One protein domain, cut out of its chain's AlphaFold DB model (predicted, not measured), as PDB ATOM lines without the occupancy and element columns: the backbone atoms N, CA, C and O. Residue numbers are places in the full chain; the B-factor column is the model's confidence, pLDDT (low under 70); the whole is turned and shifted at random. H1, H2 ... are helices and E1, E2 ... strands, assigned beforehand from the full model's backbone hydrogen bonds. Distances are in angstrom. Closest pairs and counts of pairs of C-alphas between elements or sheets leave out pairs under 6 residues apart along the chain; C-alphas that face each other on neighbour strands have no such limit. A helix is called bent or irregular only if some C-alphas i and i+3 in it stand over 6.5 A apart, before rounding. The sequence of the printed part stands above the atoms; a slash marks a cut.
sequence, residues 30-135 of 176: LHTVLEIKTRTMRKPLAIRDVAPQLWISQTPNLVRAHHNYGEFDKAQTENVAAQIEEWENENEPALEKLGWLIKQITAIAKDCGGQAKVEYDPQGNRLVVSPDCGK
ATOM      1  N   LEU A  30     266.681 324.698 196.572       87.50
ATOM      2  CA  LEU A  30     265.911 323.592 197.166       87.50
ATOM      3  C   LEU A  30     264.421 323.616 196.784       87.50
ATOM      4  O   LEU A  30     263.827 322.572 196.541       87.50
ATOM      5  N   HIS A  31     263.841 324.806 196.605       86.00
ATOM      6  CA  HIS A  31     262.461 324.978 196.137       86.00
ATOM      7  C   HIS A  31     262.224 324.523 194.683       86.00
ATOM      8  O   HIS A  31     261.090 324.564 194.217       86.00
ATOM      9  N   THR A  32     263.268 324.120 193.952       91.50
ATOM     10  CA  THR A  32     263.168 323.532 192.602       91.50
ATOM     11  C   THR A  32     263.371 322.016 192.601       91.50
ATOM     12  O   THR A  32     263.201 321.375 191.567       91.50
ATOM     13  N   VAL A  33     263.716 321.429 193.752       94.56
ATOM     14  CA  VAL A  33     263.880 319.983 193.920       94.56
ATOM     15  C   VAL A  33     262.508 319.341 194.124       94.56
ATOM     16  O   VAL A  33     261.647 319.910 194.797       94.56
ATOM     17  N   LEU A  34     262.317 318.165 193.523       96.31
ATOM     18  CA  LEU A  34     261.111 317.348 193.642       96.31
ATOM     19  C   LEU A  34     261.445 316.038 194.361       96.31
ATOM     20  O   LEU A  34     262.382 315.345 193.963       96.31
ATOM     21  N   GLU A  35     260.635 315.657 195.345       96.62
ATOM     22  CA  GLU A  35     260.595 314.284 195.858       96.62
ATOM     23  C   GLU A  35     259.489 313.525 195.116       96.62
ATOM     24  O   GLU A  35     258.334 313.940 195.145       96.62
ATOM     25  N   ILE A  36     259.805 312.406 194.458       96.62
ATOM     26  CA  ILE A  36     258.806 311.602 193.734       96.62
ATOM     27  C   ILE A  36     258.477 310.352 194.544       96.62
ATOM     28  O   ILE A  36     259.355 309.542 194.846       96.62
ATOM     29  N   LYS A  37     257.193 310.156 194.855       95.44
ATOM     30  CA  LYS A  37     256.693 308.969 195.550       95.44
ATOM     31  C   LYS A  37     255.551 308.317 194.784       95.44
ATOM     32  O   LYS A  37     254.595 308.961 194.355       95.44
ATOM     33  N   THR A  38     255.620 306.997 194.698       94.88
ATOM     34  CA  THR A  38     254.560 306.158 194.144       94.88
ATOM     35  C   THR A  38     253.913 305.315 195.228       94.88
ATOM     36  O   THR A  38     254.607 304.786 196.103       94.88
ATOM     37  N   ARG A  39     252.594 305.124 195.166       94.56
ATOM     38  CA  ARG A  39     251.882 304.275 196.130       94.56
ATOM     39  C   ARG A  39     250.653 303.618 195.518       94.56
ATOM     40  O   ARG A  39     250.073 304.145 194.585       94.56
ATOM     41  N   THR A  40     250.218 302.471 196.028       94.81
ATOM     42  CA  THR A  40     248.937 301.901 195.585       94.81
ATOM     43  C   THR A  40     247.771 302.804 195.999       94.81
ATOM     44  O   THR A  40     247.754 303.296 197.128       94.81
ATOM     45  N   MET A  41     246.762 302.969 195.136       92.81
ATOM     46  CA  MET A  41     245.523 303.691 195.469       92.81
ATOM     47  C   MET A  41     244.830 303.131 196.722       92.81
ATOM     48  O   MET A  41     244.151 303.857 197.437       92.81
ATOM     49  N   ARG A  42     245.016 301.837 197.022       94.19
ATOM     50  CA  ARG A  42     244.400 301.165 198.182       94.19
ATOM     51  C   ARG A  42     244.962 301.612 199.528       94.19
ATOM     52  O   ARG A  42     244.352 301.352 200.558       94.19
ATOM     53  N   LYS A  43     246.149 302.220 199.531       93.19
ATOM     54  CA  LYS A  43     246.827 302.710 200.731       93.19
ATOM     55  C   LYS A  43     247.511 304.034 200.391       93.19
ATOM     56  O   LYS A  43     248.726 304.021 200.181       93.19
ATOM     57  N   PRO A  44     246.743 305.136 200.296       88.81
ATOM     58  CA  PRO A  44     247.283 306.446 199.958       88.81
ATOM     59  C   PRO A  44     248.445 306.841 200.869       88.81
ATOM     60  O   PRO A  44     248.495 306.449 202.036       88.81
ATOM     61  N   LEU A  45     249.401 307.588 200.322       92.06
ATOM     62  CA  LEU A  45     250.591 308.013 201.055       92.06
ATOM     63  C   LEU A  45     250.294 309.268 201.882       92.06
ATOM     64  O   LEU A  45     250.156 310.358 201.321       92.06
ATOM     65  N   ALA A  46     250.226 309.125 203.206       93.12
ATOM     66  CA  ALA A  46     250.027 310.259 204.098       93.12
ATOM     67  C   ALA A  46     251.300 311.109 204.192       93.12
ATOM     68  O   ALA A  46     252.413 310.588 204.128       93.12
ATOM     69  N   ILE A  47     251.149 312.422 204.396       94.06
ATOM     70  CA  ILE A  47     252.303 313.316 204.583       94.06
ATOM     71  C   ILE A  47     253.148 312.883 205.775       94.06
ATOM     72  O   ILE A  47     254.361 312.814 205.644       94.06
ATOM     73  N   ARG A  48     252.524 312.500 206.896       95.19
ATOM     74  CA  ARG A  48     253.238 312.036 208.095       95.19
ATOM     75  C   ARG A  48     254.187 310.856 207.832       95.19
ATOM     76  O   ARG A  48     255.196 310.744 208.515       95.19
ATOM     77  N   ASP A  49     253.916 310.027 206.819       94.94
ATOM     78  CA  ASP A  49     254.776 308.891 206.448       94.94
ATOM     79  C   ASP A  49     256.068 309.317 205.724       94.94
ATOM     80  O   ASP A  49     257.020 308.540 205.642       94.94
ATOM     81  N   VAL A  50     256.099 310.527 205.155       96.00
ATOM     82  CA  VAL A  50     257.229 311.053 204.366       96.00
ATOM     83  C   VAL A  50     257.808 312.353 204.914       96.00
ATOM     84  O   VAL A  50     258.927 312.709 204.552       96.00
ATOM     85  N   ALA A  51     257.093 313.029 205.810       97.25
ATOM     86  CA  ALA A  51     257.490 314.288 206.420       97.25
ATOM     87  C   ALA A  51     258.896 314.250 207.042       97.25
ATOM     88  O   ALA A  51     259.653 315.165 206.733       97.25
ATOM     89  N   PRO A  52     259.331 313.198 207.774       97.31
ATOM     90  CA  PRO A  52     260.700 313.153 208.294       97.31
ATOM     91  C   PRO A  52     261.766 313.263 207.194       97.31
ATOM     92  O   PRO A  52     262.774 313.948 207.359       97.31
ATOM     93  N   GLN A  53     261.536 312.599 206.054       97.25
ATOM     94  CA  GLN A  53     262.452 312.639 204.917       97.25
ATOM     95  C   GLN A  53     262.421 314.013 204.236       97.25
ATOM     96  O   GLN A  53     263.476 314.569 203.949       97.25
ATOM     97  N   LEU A  54     261.227 314.561 203.993       96.75
ATOM     98  CA  LEU A  54     261.062 315.867 203.348       96.75
ATOM     99  C   LEU A  54     261.629 317.009 204.199       96.75
ATOM    100  O   LEU A  54     262.210 317.948 203.657       96.75
ATOM    101  N   TRP A  55     261.485 316.904 205.522       97.12
ATOM    102  CA  TRP A  55     262.040 317.837 206.491       97.12
ATOM    103  C   TRP A  55     263.569 317.794 206.473       97.12
ATOM    104  O   TRP A  55     264.201 318.822 206.243       97.12
ATOM    105  N   ILE A  56     264.198 316.617 206.607       95.75
ATOM    106  CA  ILE A  56     265.671 316.546 206.630       95.75
ATOM    107  C   ILE A  56     266.294 316.948 205.284       95.75
ATOM    108  O   ILE A  56     267.375 317.531 205.257       95.75
ATOM    109  N   SER A  57     265.618 316.670 204.164       94.38
ATOM    110  CA  SER A  57     266.082 317.056 202.828       94.38
ATOM    111  C   SER A  57     265.674 318.472 202.420       94.38
ATOM    112  O   SER A  57     266.055 318.913 201.333       94.38
ATOM    113  N   GLN A  58     264.889 319.174 203.249       94.56
ATOM    114  CA  GLN A  58     264.365 320.517 202.981       94.56
ATOM    115  C   GLN A  58     263.703 320.610 201.592       94.56
ATOM    116  O   GLN A  58     263.959 321.525 200.810       94.56
ATOM    117  N   THR A  59     262.891 319.604 201.245       95.62
ATOM    118  CA  THR A  59     262.275 319.451 199.916       95.62
ATOM    119  C   THR A  59     260.764 319.687 199.996       95.62
ATOM    120  O   THR A  59     260.023 318.770 200.344       95.62
ATOM    121  N   PRO A  60     260.272 320.898 199.673       95.50
ATOM    122  CA  PRO A  60     258.861 321.240 199.854       95.50
ATOM    123  C   PRO A  60     257.956 320.751 198.720       95.50
ATOM    124  O   PRO A  60     256.742 320.754 198.887       95.50
ATOM    125  N   ASN A  61     258.503 320.357 197.564       97.12
ATOM    126  CA  ASN A  61     257.695 319.895 196.437       97.12
ATOM    127  C   ASN A  61     257.654 318.369 196.406       97.12
ATOM    128  O   ASN A  61     258.647 317.706 196.093       97.12
ATOM    129  N   LEU A  62     256.481 317.818 196.685       96.75
ATOM    130  CA  LEU A  62     256.224 316.390 196.644       96.75
ATOM    131  C   LEU A  62     255.404 316.059 195.396       96.75
ATOM    132  O   LEU A  62     254.339 316.625 195.167       96.75
ATOM    133  N   VAL A  63     255.885 315.108 194.604       96.38
ATOM    134  CA  VAL A  63     255.142 314.525 193.492       96.38
ATOM    135  C   VAL A  63     254.601 313.171 193.918       96.38
ATOM    136  O   VAL A  63     255.368 312.231 194.138       96.38
ATOM    137  N   ARG A  64     253.275 313.047 194.004       93.88
ATOM    138  CA  ARG A  64     252.607 311.771 194.289       93.88
ATOM    139  C   ARG A  64     251.932 311.216 193.050       93.88
ATOM    140  O   ARG A  64     251.169 311.908 192.378       93.88
ATOM    141  N   ALA A  65     252.171 309.935 192.795       94.19
ATOM    142  CA  ALA A  65     251.418 309.155 191.824       94.19
ATOM    143  C   ALA A  65     250.862 307.899 192.497       94.19
ATOM    144  O   ALA A  65     251.608 307.101 193.077       94.19
ATOM    145  N   HIS A  66     249.545 307.722 192.422       94.31
ATOM    146  CA  HIS A  66     248.902 306.511 192.908       94.31
ATOM    147  C   HIS A  66     248.701 305.523 191.761       94.31
ATOM    148  O   HIS A  66     248.455 305.940 190.635       94.31
ATOM    149  N   HIS A  67     248.826 304.224 192.036       95.06
ATOM    150  CA  HIS A  67     248.606 303.187 191.031       95.06
ATOM    151  C   HIS A  67     247.529 302.181 191.433       95.06
ATOM    152  O   HIS A  67     247.397 301.799 192.604       95.06
ATOM    153  N   ASN A  68     246.815 301.677 190.432       96.00
ATOM    154  CA  ASN A  68     245.921 300.535 190.532       96.00
ATOM    155  C   ASN A  68     246.469 299.416 189.644       96.00
ATOM    156  O   ASN A  68     246.544 299.557 188.432       96.00
ATOM    157  N   TYR A  69     246.948 298.329 190.258       94.31
ATOM    158  CA  TYR A  69     247.555 297.191 189.546       94.31
ATOM    159  C   TYR A  69     248.704 297.529 188.570       94.31
ATOM    160  O   TYR A  69     249.010 296.747 187.679       94.31
ATOM    161  N   GLY A  70     249.389 298.657 188.786       93.38
ATOM    162  CA  GLY A  70     250.555 299.070 187.992       93.38
ATOM    163  C   GLY A  70     250.239 300.158 186.967       93.38
ATOM    164  O   GLY A  70     251.162 300.744 186.412       93.38
ATOM    165  N   GLU A  71     248.962 300.485 186.776       96.19
ATOM    166  CA  GLU A  71     248.527 301.666 186.034       96.19
ATOM    167  C   GLU A  71     248.493 302.875 186.972       96.19
ATOM    168  O   GLU A  71     247.874 302.812 188.037       96.19
ATOM    169  N   PHE A  72     249.204 303.942 186.609       94.94
ATOM    170  CA  PHE A  72     249.351 305.145 187.425       94.94
ATOM    171  C   PHE A  72     248.349 306.218 187.020       94.94
ATOM    172  O   PHE A  72     248.223 306.548 185.840       94.94
ATOM    173  N   ASP A  73     247.730 306.837 188.019       89.06
ATOM    174  CA  ASP A  73     247.023 308.093 187.830       89.06
ATOM    175  C   ASP A  73     248.000 309.218 187.486       89.06
ATOM    176  O   ASP A  73     249.212 309.147 187.729       89.06
ATOM    177  N   LYS A  74     247.448 310.315 186.966       91.38
ATOM    178  CA  LYS A  74     248.212 311.531 186.709       91.38
ATOM    179  C   LYS A  74     248.906 312.000 187.992       91.38
ATOM    180  O   LYS A  74     248.245 312.342 188.971       91.38
ATOM    181  N   ALA A  75     250.235 312.066 187.945       92.06
ATOM    182  CA  ALA A  75     251.037 312.575 189.045       92.06
ATOM    183  C   ALA A  75     250.695 314.043 189.341       92.06
ATOM    184  O   ALA A  75     250.550 314.858 188.422       92.06
ATOM    185  N   GLN A  76     250.586 314.379 190.623       89.31
ATOM    186  CA  GLN A  76     250.354 315.745 191.087       89.31
ATOM    187  C   GLN A  76     251.596 316.257 191.798       89.31
ATOM    188  O   GLN A  76     252.196 315.525 192.578       89.31
ATOM    189  N   THR A  77     251.985 317.498 191.498       94.88
ATOM    190  CA  THR A  77     253.024 318.213 192.246       94.88
ATOM    191  C   THR A  77     252.347 319.062 193.304       94.88
ATOM    192  O   THR A  77     251.490 319.884 192.986       94.88
ATOM    193  N   GLU A  78     252.736 318.856 194.549       95.00
ATOM    194  CA  GLU A  78     252.136 319.473 195.718       95.00
ATOM    195  C   GLU A  78     253.232 320.217 196.477       95.00
ATOM    196  O   GLU A  78     254.275 319.643 196.790       95.00
ATOM    197  N   ASN A  79     253.008 321.499 196.764       96.12
ATOM    198  CA  ASN A  79     253.845 322.216 197.717       96.12
ATOM    199  C   ASN A  79     253.335 321.894 199.124       96.12
ATOM    200  O   ASN A  79     252.226 322.279 199.488       96.12
ATOM    201  N   VAL A  80     254.147 321.174 199.892       96.75
ATOM    202  CA  VAL A  80     253.794 320.631 201.207       96.75
ATOM    203  C   VAL A  80     254.552 321.323 202.345       96.75
ATOM    204  O   VAL A  80     254.601 320.796 203.451       96.75
ATOM    205  N   ALA A  81     255.126 322.510 202.102       96.50
ATOM    206  CA  ALA A  81     255.930 323.243 203.086       96.50
ATOM    207  C   ALA A  81     255.185 323.473 204.414       96.50
ATOM    208  O   ALA A  81     255.714 323.146 205.469       96.50
ATOM    209  N   ALA A  82     253.931 323.931 204.354       97.75
ATOM    210  CA  ALA A  82     253.113 324.154 205.551       97.75
ATOM    211  C   ALA A  82     252.858 322.861 206.347       97.75
ATOM    212  O   ALA A  82     252.790 322.880 207.569       97.75
ATOM    213  N   GLN A  83     252.746 321.719 205.664       98.00
ATOM    214  CA  GLN A  83     252.518 320.428 206.318       98.00
ATOM    215  C   GLN A  83     253.805 319.873 206.943       98.00
ATOM    216  O   GLN A  83     253.746 319.138 207.926       98.00
ATOM    217  N   ILE A  84     254.966 320.202 206.367       97.44
ATOM    218  CA  ILE A  84     256.275 319.908 206.962       97.44
ATOM    219  C   ILE A  84     256.462 320.741 208.234       97.44
ATOM    220  O   ILE A  84     256.887 320.187 209.239       97.44
ATOM    221  N   GLU A  85     256.109 322.027 208.202       97.88
ATOM    222  CA  GLU A  85     256.170 322.923 209.366       97.88
ATOM    223  C   GLU A  85     255.224 322.463 210.488       97.88
ATOM    224  O   GLU A  85     255.620 322.378 211.647       97.88
ATOM    225  N   GLU A  86     253.988 322.085 210.152       98.31
ATOM    226  CA  GLU A  86     253.055 321.488 211.113       98.31
ATOM    227  C   GLU A  86     253.634 320.206 211.729       98.31
ATOM    228  O   GLU A  86     253.641 320.053 212.950       98.31
ATOM    229  N   TRP A  87     254.187 319.311 210.902       98.25
ATOM    230  CA  TRP A  87     254.833 318.092 211.386       98.25
ATOM    231  C   TRP A  87     256.048 318.388 212.277       98.25
ATOM    232  O   TRP A  87     256.231 317.711 213.285       98.25
ATOM    233  N   GLU A  88     256.867 319.382 211.941       98.06
ATOM    234  CA  GLU A  88     258.010 319.807 212.752       98.06
ATOM    235  C   GLU A  88     257.564 320.275 214.136       98.06
ATOM    236  O   GLU A  88     258.073 319.769 215.134       98.06
ATOM    237  N   ASN A  89     256.551 321.143 214.202       98.25
ATOM    238  CA  ASN A  89     255.983 321.619 215.462       98.25
ATOM    239  C   ASN A  89     255.416 320.465 216.307       98.25
ATOM    240  O   ASN A  89     255.635 320.404 217.514       98.25
ATOM    241  N   GLU A  90     254.732 319.498 215.683       98.12
ATOM    242  CA  GLU A  90     254.237 318.294 216.368       98.12
ATOM    243  C   GLU A  90     255.367 317.387 216.899       98.12
ATOM    244  O   GLU A  90     255.141 316.593 217.816       98.12
ATOM    245  N   ASN A  91     256.573 317.468 216.324       97.94
ATOM    246  CA  ASN A  91     257.706 316.585 216.622       97.94
ATOM    247  C   ASN A  91     258.889 317.305 217.292       97.94
ATOM    248  O   ASN A  91     259.933 316.675 217.491       97.94
ATOM    249  N   GLU A  92     258.731 318.570 217.695       97.88
ATOM    250  CA  GLU A  92     259.782 319.413 218.283       97.88
ATOM    251  C   GLU A  92     260.594 318.681 219.374       97.88
ATOM    252  O   GLU A  92     261.813 318.574 219.214       97.88
ATOM    253  N   PRO A  93     259.991 318.033 220.398       98.00
ATOM    254  CA  PRO A  93     260.774 317.347 221.433       98.00
ATOM    255  C   PRO A  93     261.655 316.206 220.895       98.00
ATOM    256  O   PRO A  93     262.743 315.930 221.411       98.00
ATOM    257  N   ALA A  94     261.200 315.509 219.850       96.56
ATOM    258  CA  ALA A  94     261.972 314.446 219.214       96.56
ATOM    259  C   ALA A  94     263.125 315.014 218.373       96.56
ATOM    260  O   ALA A  94     264.213 314.432 218.359       96.56
ATOM    261  N   LEU A  95     262.909 316.157 217.716       97.94
ATOM    262  CA  LEU A  95     263.923 316.867 216.935       97.94
ATOM    263  C   LEU A  95     264.999 317.493 217.833       97.94
ATOM    264  O   LEU A  95     266.189 317.367 217.537       97.94
ATOM    265  N   GLU A  96     264.624 318.060 218.981       98.06
ATOM    266  CA  GLU A  96     265.573 318.521 220.001       98.06
ATOM    267  C   GLU A  96     266.458 317.373 220.493       98.06
ATOM    268  O   GLU A  96     267.691 317.483 220.529       98.06
ATOM    269  N   LYS A  97     265.843 316.225 220.808       96.75
ATOM    270  CA  LYS A  97     266.571 315.014 221.198       96.75
ATOM    271  C   LYS A  97     267.498 314.532 220.085       96.75
ATOM    272  O   LYS A  97     268.626 314.141 220.380       96.75
ATOM    273  N   LEU A  98     267.068 314.567 218.825       96.94
ATOM    274  CA  LEU A  98     267.908 314.221 217.677       96.94
ATOM    275  C   LEU A  98     269.132 315.144 217.591       96.94
ATOM    276  O   LEU A  98     270.258 314.655 217.491       96.94
ATOM    277  N   GLY A  99     268.934 316.459 217.697       97.19
ATOM    278  CA  GLY A  99     270.018 317.441 217.701       97.19
ATOM    279  C   GLY A  99     271.001 317.221 218.855       97.19
ATOM    280  O   GLY A  99     272.219 317.265 218.658       97.19
ATOM    281  N   TRP A 100     270.494 316.918 220.051       97.81
ATOM    282  CA  TRP A 100     271.321 316.553 221.200       97.81
ATOM    283  C   TRP A 100     272.107 315.255 220.957       97.81
ATOM    284  O   TRP A 100     273.320 315.234 221.167       97.81
ATOM    285  N   LEU A 101     271.462 314.200 220.445       97.06
ATOM    286  CA  LEU A 101     272.104 312.915 220.148       97.06
ATOM    287  C   LEU A 101     273.222 313.060 219.113       97.06
ATOM    288  O   LEU A 101     274.311 312.535 219.330       97.06
ATOM    289  N   ILE A 102     273.002 313.809 218.028       97.00
ATOM    290  CA  ILE A 102     274.030 314.061 217.005       97.00
ATOM    291  C   ILE A 102     275.259 314.734 217.632       97.00
ATOM    292  O   ILE A 102     276.392 314.331 217.349       97.00
ATOM    293  N   LYS A 103     275.059 315.712 218.529       97.00
ATOM    294  CA  LYS A 103     276.159 316.369 219.258       97.00
ATOM    295  C   LYS A 103     276.926 315.380 220.140       97.00
ATOM    296  O   LYS A 103     278.155 315.367 220.086       97.00
ATOM    297  N   GLN A 104     276.225 314.535 220.900       96.06
ATOM    298  CA  GLN A 104     276.856 313.528 221.765       96.06
ATOM    299  C   GLN A 104     277.644 312.487 220.964       96.06
ATOM    300  O   GLN A 104     278.806 312.231 221.266       96.06
ATOM    301  N   ILE A 105     277.048 311.937 219.903       95.62
ATOM    302  CA  ILE A 105     277.708 310.972 219.011       95.62
ATOM    303  C   ILE A 105     278.977 311.589 218.420       95.62
ATOM    304  O   ILE A 105     280.024 310.949 218.411       95.62
ATOM    305  N   THR A 106     278.901 312.843 217.968       94.31
ATOM    306  CA  THR A 106     280.051 313.550 217.389       94.31
ATOM    307  C   THR A 106     281.171 313.751 218.409       94.31
ATOM    308  O   THR A 106     282.337 313.572 218.066       94.31
ATOM    309  N   ALA A 107     280.840 314.114 219.652       94.44
ATOM    310  CA  ALA A 107     281.824 314.271 220.722       94.44
ATOM    311  C   ALA A 107     282.529 312.940 221.029       94.44
ATOM    312  O   ALA A 107     283.751 312.862 220.938       94.44
ATOM    313  N   ILE A 108     281.761 311.870 221.252       94.06
ATOM    314  CA  ILE A 108     282.310 310.536 221.534       94.06
ATOM    315  C   ILE A 108     283.165 310.035 220.362       94.06
ATOM    316  O   ILE A 108     284.241 309.482 220.571       94.06
ATOM    317  N   ALA A 109     282.727 310.246 219.118       91.50
ATOM    318  CA  ALA A 109     283.492 309.843 217.942       91.50
ATOM    319  C   ALA A 109     284.846 310.563 217.851       91.50
ATOM    320  O   ALA A 109     285.832 309.940 217.457       91.50
ATOM    321  N   LYS A 110     284.925 311.842 218.243       90.06
ATOM    322  CA  LYS A 110     286.196 312.579 218.325       90.06
ATOM    323  C   LYS A 110     287.116 311.982 219.390       90.06
ATOM    324  O   LYS A 110     288.283 311.742 219.091       90.06
ATOM    325  N   ASP A 111     286.578 311.659 220.563       90.56
ATOM    326  CA  ASP A 111     287.336 311.030 221.654       90.56
ATOM    327  C   ASP A 111     287.822 309.615 221.286       90.56
ATOM    328  O   ASP A 111     288.875 309.172 221.740       90.56
ATOM    329  N   CYS A 112     287.108 308.925 220.389       88.31
ATOM    330  CA  CYS A 112     287.496 307.624 219.835       88.31
ATOM    331  C   CYS A 112     288.504 307.713 218.667       88.31
ATOM    332  O   CYS A 112     288.711 306.727 217.961       88.31
ATOM    333  N   GLY A 113     289.126 308.870 218.419       85.06
ATOM    334  CA  GLY A 113     290.095 309.042 217.328       85.06
ATOM    335  C   GLY A 113     289.462 309.319 215.959       85.06
ATOM    336  O   GLY A 113     290.095 309.098 214.927       85.06
ATOM    337  N   GLY A 114     288.221 309.809 215.940       85.81
ATOM    338  CA  GLY A 114     287.491 310.192 214.729       85.81
ATOM    339  C   GLY A 114     286.628 309.084 214.121       85.81
ATOM    340  O   GLY A 114     286.084 309.279 213.033       85.81
ATOM    341  N   GLN A 115     286.481 307.941 214.795       86.88
ATOM    342  CA  GLN A 115     285.670 306.814 214.336       86.88
ATOM    343  C   GLN A 115     284.944 306.150 215.511       86.88
ATOM    344  O   GLN A 115     285.543 305.847 216.539       86.88
ATOM    345  N   ALA A 116     283.646 305.903 215.347       91.88
ATOM    346  CA  ALA A 116     282.838 305.188 216.326       91.88
ATOM    347  C   ALA A 116     281.717 304.407 215.636       91.88
ATOM    348  O   ALA A 116     281.177 304.838 214.615       91.88
ATOM    349  N   LYS A 117     281.338 303.277 216.229       93.56
ATOM    350  CA  LYS A 117     280.144 302.518 215.867       93.56
ATOM    351  C   LYS A 117     278.975 302.997 216.724       93.56
ATOM    352  O   LYS A 117     279.092 303.052 217.948       93.56
ATOM    353  N   VAL A 118     277.853 303.293 216.074       95.19
ATOM    354  CA  VAL A 118     276.586 303.671 216.713       95.19
ATOM    355  C   VAL A 118     275.577 302.543 216.513       95.19
ATOM    356  O   VAL A 118     275.359 302.101 215.387       95.19
ATOM    357  N   GLU A 119     274.962 302.077 217.595       95.69
ATOM    358  CA  GLU A 119     273.983 300.990 217.588       95.69
ATOM    359  C   GLU A 119     272.793 301.338 218.488       95.69
ATOM    360  O   GLU A 119     272.967 301.893 219.570       95.69
ATOM    361  N   TYR A 120     271.575 301.024 218.046       96.81
ATOM    362  CA  TYR A 120     270.377 301.165 218.870       96.81
ATOM    363  C   TYR A 120     270.002 299.805 219.465       96.81
ATOM    364  O   TYR A 120     269.708 298.871 218.721       96.81
ATOM    365  N   ASP A 121     270.014 299.707 220.794       96.00
ATOM    366  CA  ASP A 121     269.564 298.541 221.559       96.00
ATOM    367  C   ASP A 121     268.065 298.706 221.877       96.00
ATOM    368  O   ASP A 121     267.717 299.490 222.769       96.00
ATOM    369  N   PRO A 122     267.160 297.989 221.178       94.38
ATOM    370  CA  PRO A 122     265.724 298.119 221.398       94.38
ATOM    371  C   PRO A 122     265.268 297.530 222.738       94.38
ATOM    372  O   PRO A 122     264.244 297.961 223.257       94.38
ATOM    373  N   GLN A 123     266.008 296.573 223.313       94.69
ATOM    374  CA  GLN A 123     265.658 295.965 224.604       94.69
ATOM    375  C   GLN A 123     265.959 296.931 225.749       94.69
ATOM    376  O   GLN A 123     265.177 297.073 226.686       94.69
ATOM    377  N   GLY A 124     267.094 297.621 225.657       93.31
ATOM    378  CA  GLY A 124     267.502 298.646 226.610       93.31
ATOM    379  C   GLY A 124     266.961 300.046 226.329       93.31
ATOM    380  O   GLY A 124     267.204 300.932 227.145       93.31
ATOM    381  N   ASN A 125     266.294 300.258 225.187       93.88
ATOM    382  CA  ASN A 125     265.884 301.571 224.674       93.88
ATOM    383  C   ASN A 125     267.016 302.614 224.763       93.88
ATOM    384  O   ASN A 125     266.847 303.719 225.288       93.88
ATOM    385  N   ARG A 126     268.213 302.239 224.304       94.88
ATOM    386  CA  ARG A 126     269.413 303.077 224.416       94.88
ATOM    387  C   ARG A 126     270.233 303.069 223.143       94.88
ATOM    388  O   ARG A 126     270.252 302.094 222.396       94.88
ATOM    389  N   LEU A 127     270.952 304.165 222.945       95.94
ATOM    390  CA  LEU A 127     271.960 304.279 221.907       95.94
ATOM    391  C   LEU A 127     273.327 303.935 222.504       95.94
ATOM    392  O   LEU A 127     273.736 304.529 223.500       95.94
ATOM    393  N   VAL A 128     274.020 302.978 221.901       94.94
ATOM    394  CA  VAL A 128     275.370 302.561 222.278       94.94
ATOM    395  C   VAL A 128     276.342 303.130 221.254       94.94
ATOM    396  O   VAL A 128     276.235 302.848 220.062       94.94
ATOM    397  N   VAL A 129     277.290 303.937 221.727       94.50
ATOM    398  CA  VAL A 129     278.399 304.456 220.919       94.50
ATOM    399  C   VAL A 129     279.681 303.822 221.439       94.50
ATOM    400  O   VAL A 129     279.965 303.889 222.632       94.50
ATOM    401  N   SER A 130     280.430 303.168 220.558       92.31
ATOM    402  CA  SER A 130     281.651 302.436 220.916       92.31
ATOM    403  C   SER A 130     282.789 302.772 219.953       92.31
ATOM    404  O   SER A 130     282.509 303.071 218.788       92.31
ATOM    405  N   PRO A 131     284.059 302.731 220.401       90.56
ATOM    406  CA  PRO A 131     285.193 302.874 219.499       90.56
ATOM    407  C   PRO A 131     285.124 301.822 218.394       90.56
ATOM    408  O   PRO A 131     284.842 300.653 218.660       90.56
ATOM    409  N   ASP A 132     285.397 302.232 217.162       85.88
ATOM    410  CA  ASP A 132     285.467 301.320 216.028       85.88
ATOM    411  C   ASP A 132     286.872 301.357 215.428       85.88
ATOM    412  O   ASP A 132     287.351 302.398 214.985       85.88
ATOM    413  N   CYS A 133     287.537 300.201 215.439       72.69
ATOM    414  CA  CYS A 133     288.848 299.981 214.829       72.69
ATOM    415  C   CYS A 133     288.747 299.407 213.404       72.69
ATOM    416  O   CYS A 133     289.726 298.888 212.860       72.69
ATOM    417  N   GLY A 134     287.553 299.464 212.807       75.94
ATOM    418  CA  GLY A 134     287.268 299.025 211.453       75.94
ATOM    419  C   GLY A 134     288.067 299.769 210.385       75.94
ATOM    420  O   GLY A 134     288.787 300.737 210.628       75.94
ATOM    421  N   LYS A 135     287.936 299.303 209.139       80.00
ATOM    422  CA  LYS A 135     288.617 299.924 207.997       80.00
ATOM    423  C   LYS A 135     288.201 301.391 207.869       80.00
ATOM    424  O   LYS A 135     287.030 301.716 208.020       80.00
TER     425      LYS A 135
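AT A GLANCE: This is residues 30 to 135 of the 176 residues of the protein "Geranylgeranyl pyrophosphate synthetase" of Beauveria brongniartii RCEF 3172 (UniProt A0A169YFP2). Two small lobes sit at opposite ends of a long bent helix, H2, whose second arm H2b bridges them. One lobe holds the three-stranded sheet E1 E2 E3 with the short helix H1 and the first arm H2a; the other is the hairpin E4 and E5, packed on H2b at its residues 101 to 111. The printed part has 106 residues with two named helices and five named strands in the order E1, H1, E2, E3, H2, E4, E5. The sheet E1 E2 E3 is mixed, E4 and E5 are antiparallel, and the class is mixed, helices and strands. The whole is loose, with a radius of gyration of the C-alphas of 18.7 A, and elongated, spanning 52 by 30 by 29 A.

IN THESE COORDINATES: E1, residues 34 to 40, begins at C-alpha 34 (261.111, 317.348, 193.642) and is 19.8 A long. H1, residues 51 to 56, measures 8.5 A. E2, residues 61 to 68, is 23.4 A long, and E3, residues 76 to 79, 9.9 A. H2, residues 81 to 111, was assigned as one helix by its hydrogen bonds but is bent, with C-alphas 90 and 93 8.3 A apart. Its arms are H2a, residues 81 to 90, 14.3 A, and H2b, residues 93 to 111, 27.3 A, which ends at C-alpha 111 (287.336, 311.030, 221.654). E4, residues 116 to 121, is 15.7 A long; E5, residues 126 to 131, is 16.5 A long and ends at C-alpha 131 (285.193, 302.874, 219.499).

HOW THE PARTS SIT: E1 and E2 are parallel at 21 degrees, with N 37 and O 63 2.9 A apart, within hydrogen-bond range. E1, H1 and E2 form a strand-helix-strand unit, two parallel neighbour strands with a helix between them in the chain, and its crossover is right-handed. E2 and E3 are an antiparallel hairpin, with N 78 and O 62 at 2.8 A. H1 only grazes this sheet, with its residues 53 to 54. H1 and H2a touch, about perpendicular at 84 degrees, and their closest C-alphas are those of Ala 51 and Ile 84, 5.8 A apart. H2a and H2b stand about perpendicular at 81 degrees. The closest C-alphas of H2b and E5 are those of Ile 105 and Val 129, 6.8 A apart. E4 and E5 are an antiparallel hairpin, with N 119 and O 128 at 2.9 A. H1 and H2b are apart. In H1, H2a and H2b every O i to N i+4 pair is within hydrogen-bond range.

THE WHOLE: The two C-alphas farthest apart, those of Glu 71 and Asp 111, are 53.5 A apart. The printed part has no cut and no long link. Residues 121 to 126 stand free. The mean pLDDT of the printed part is 94.1, and no printed residue is under 70.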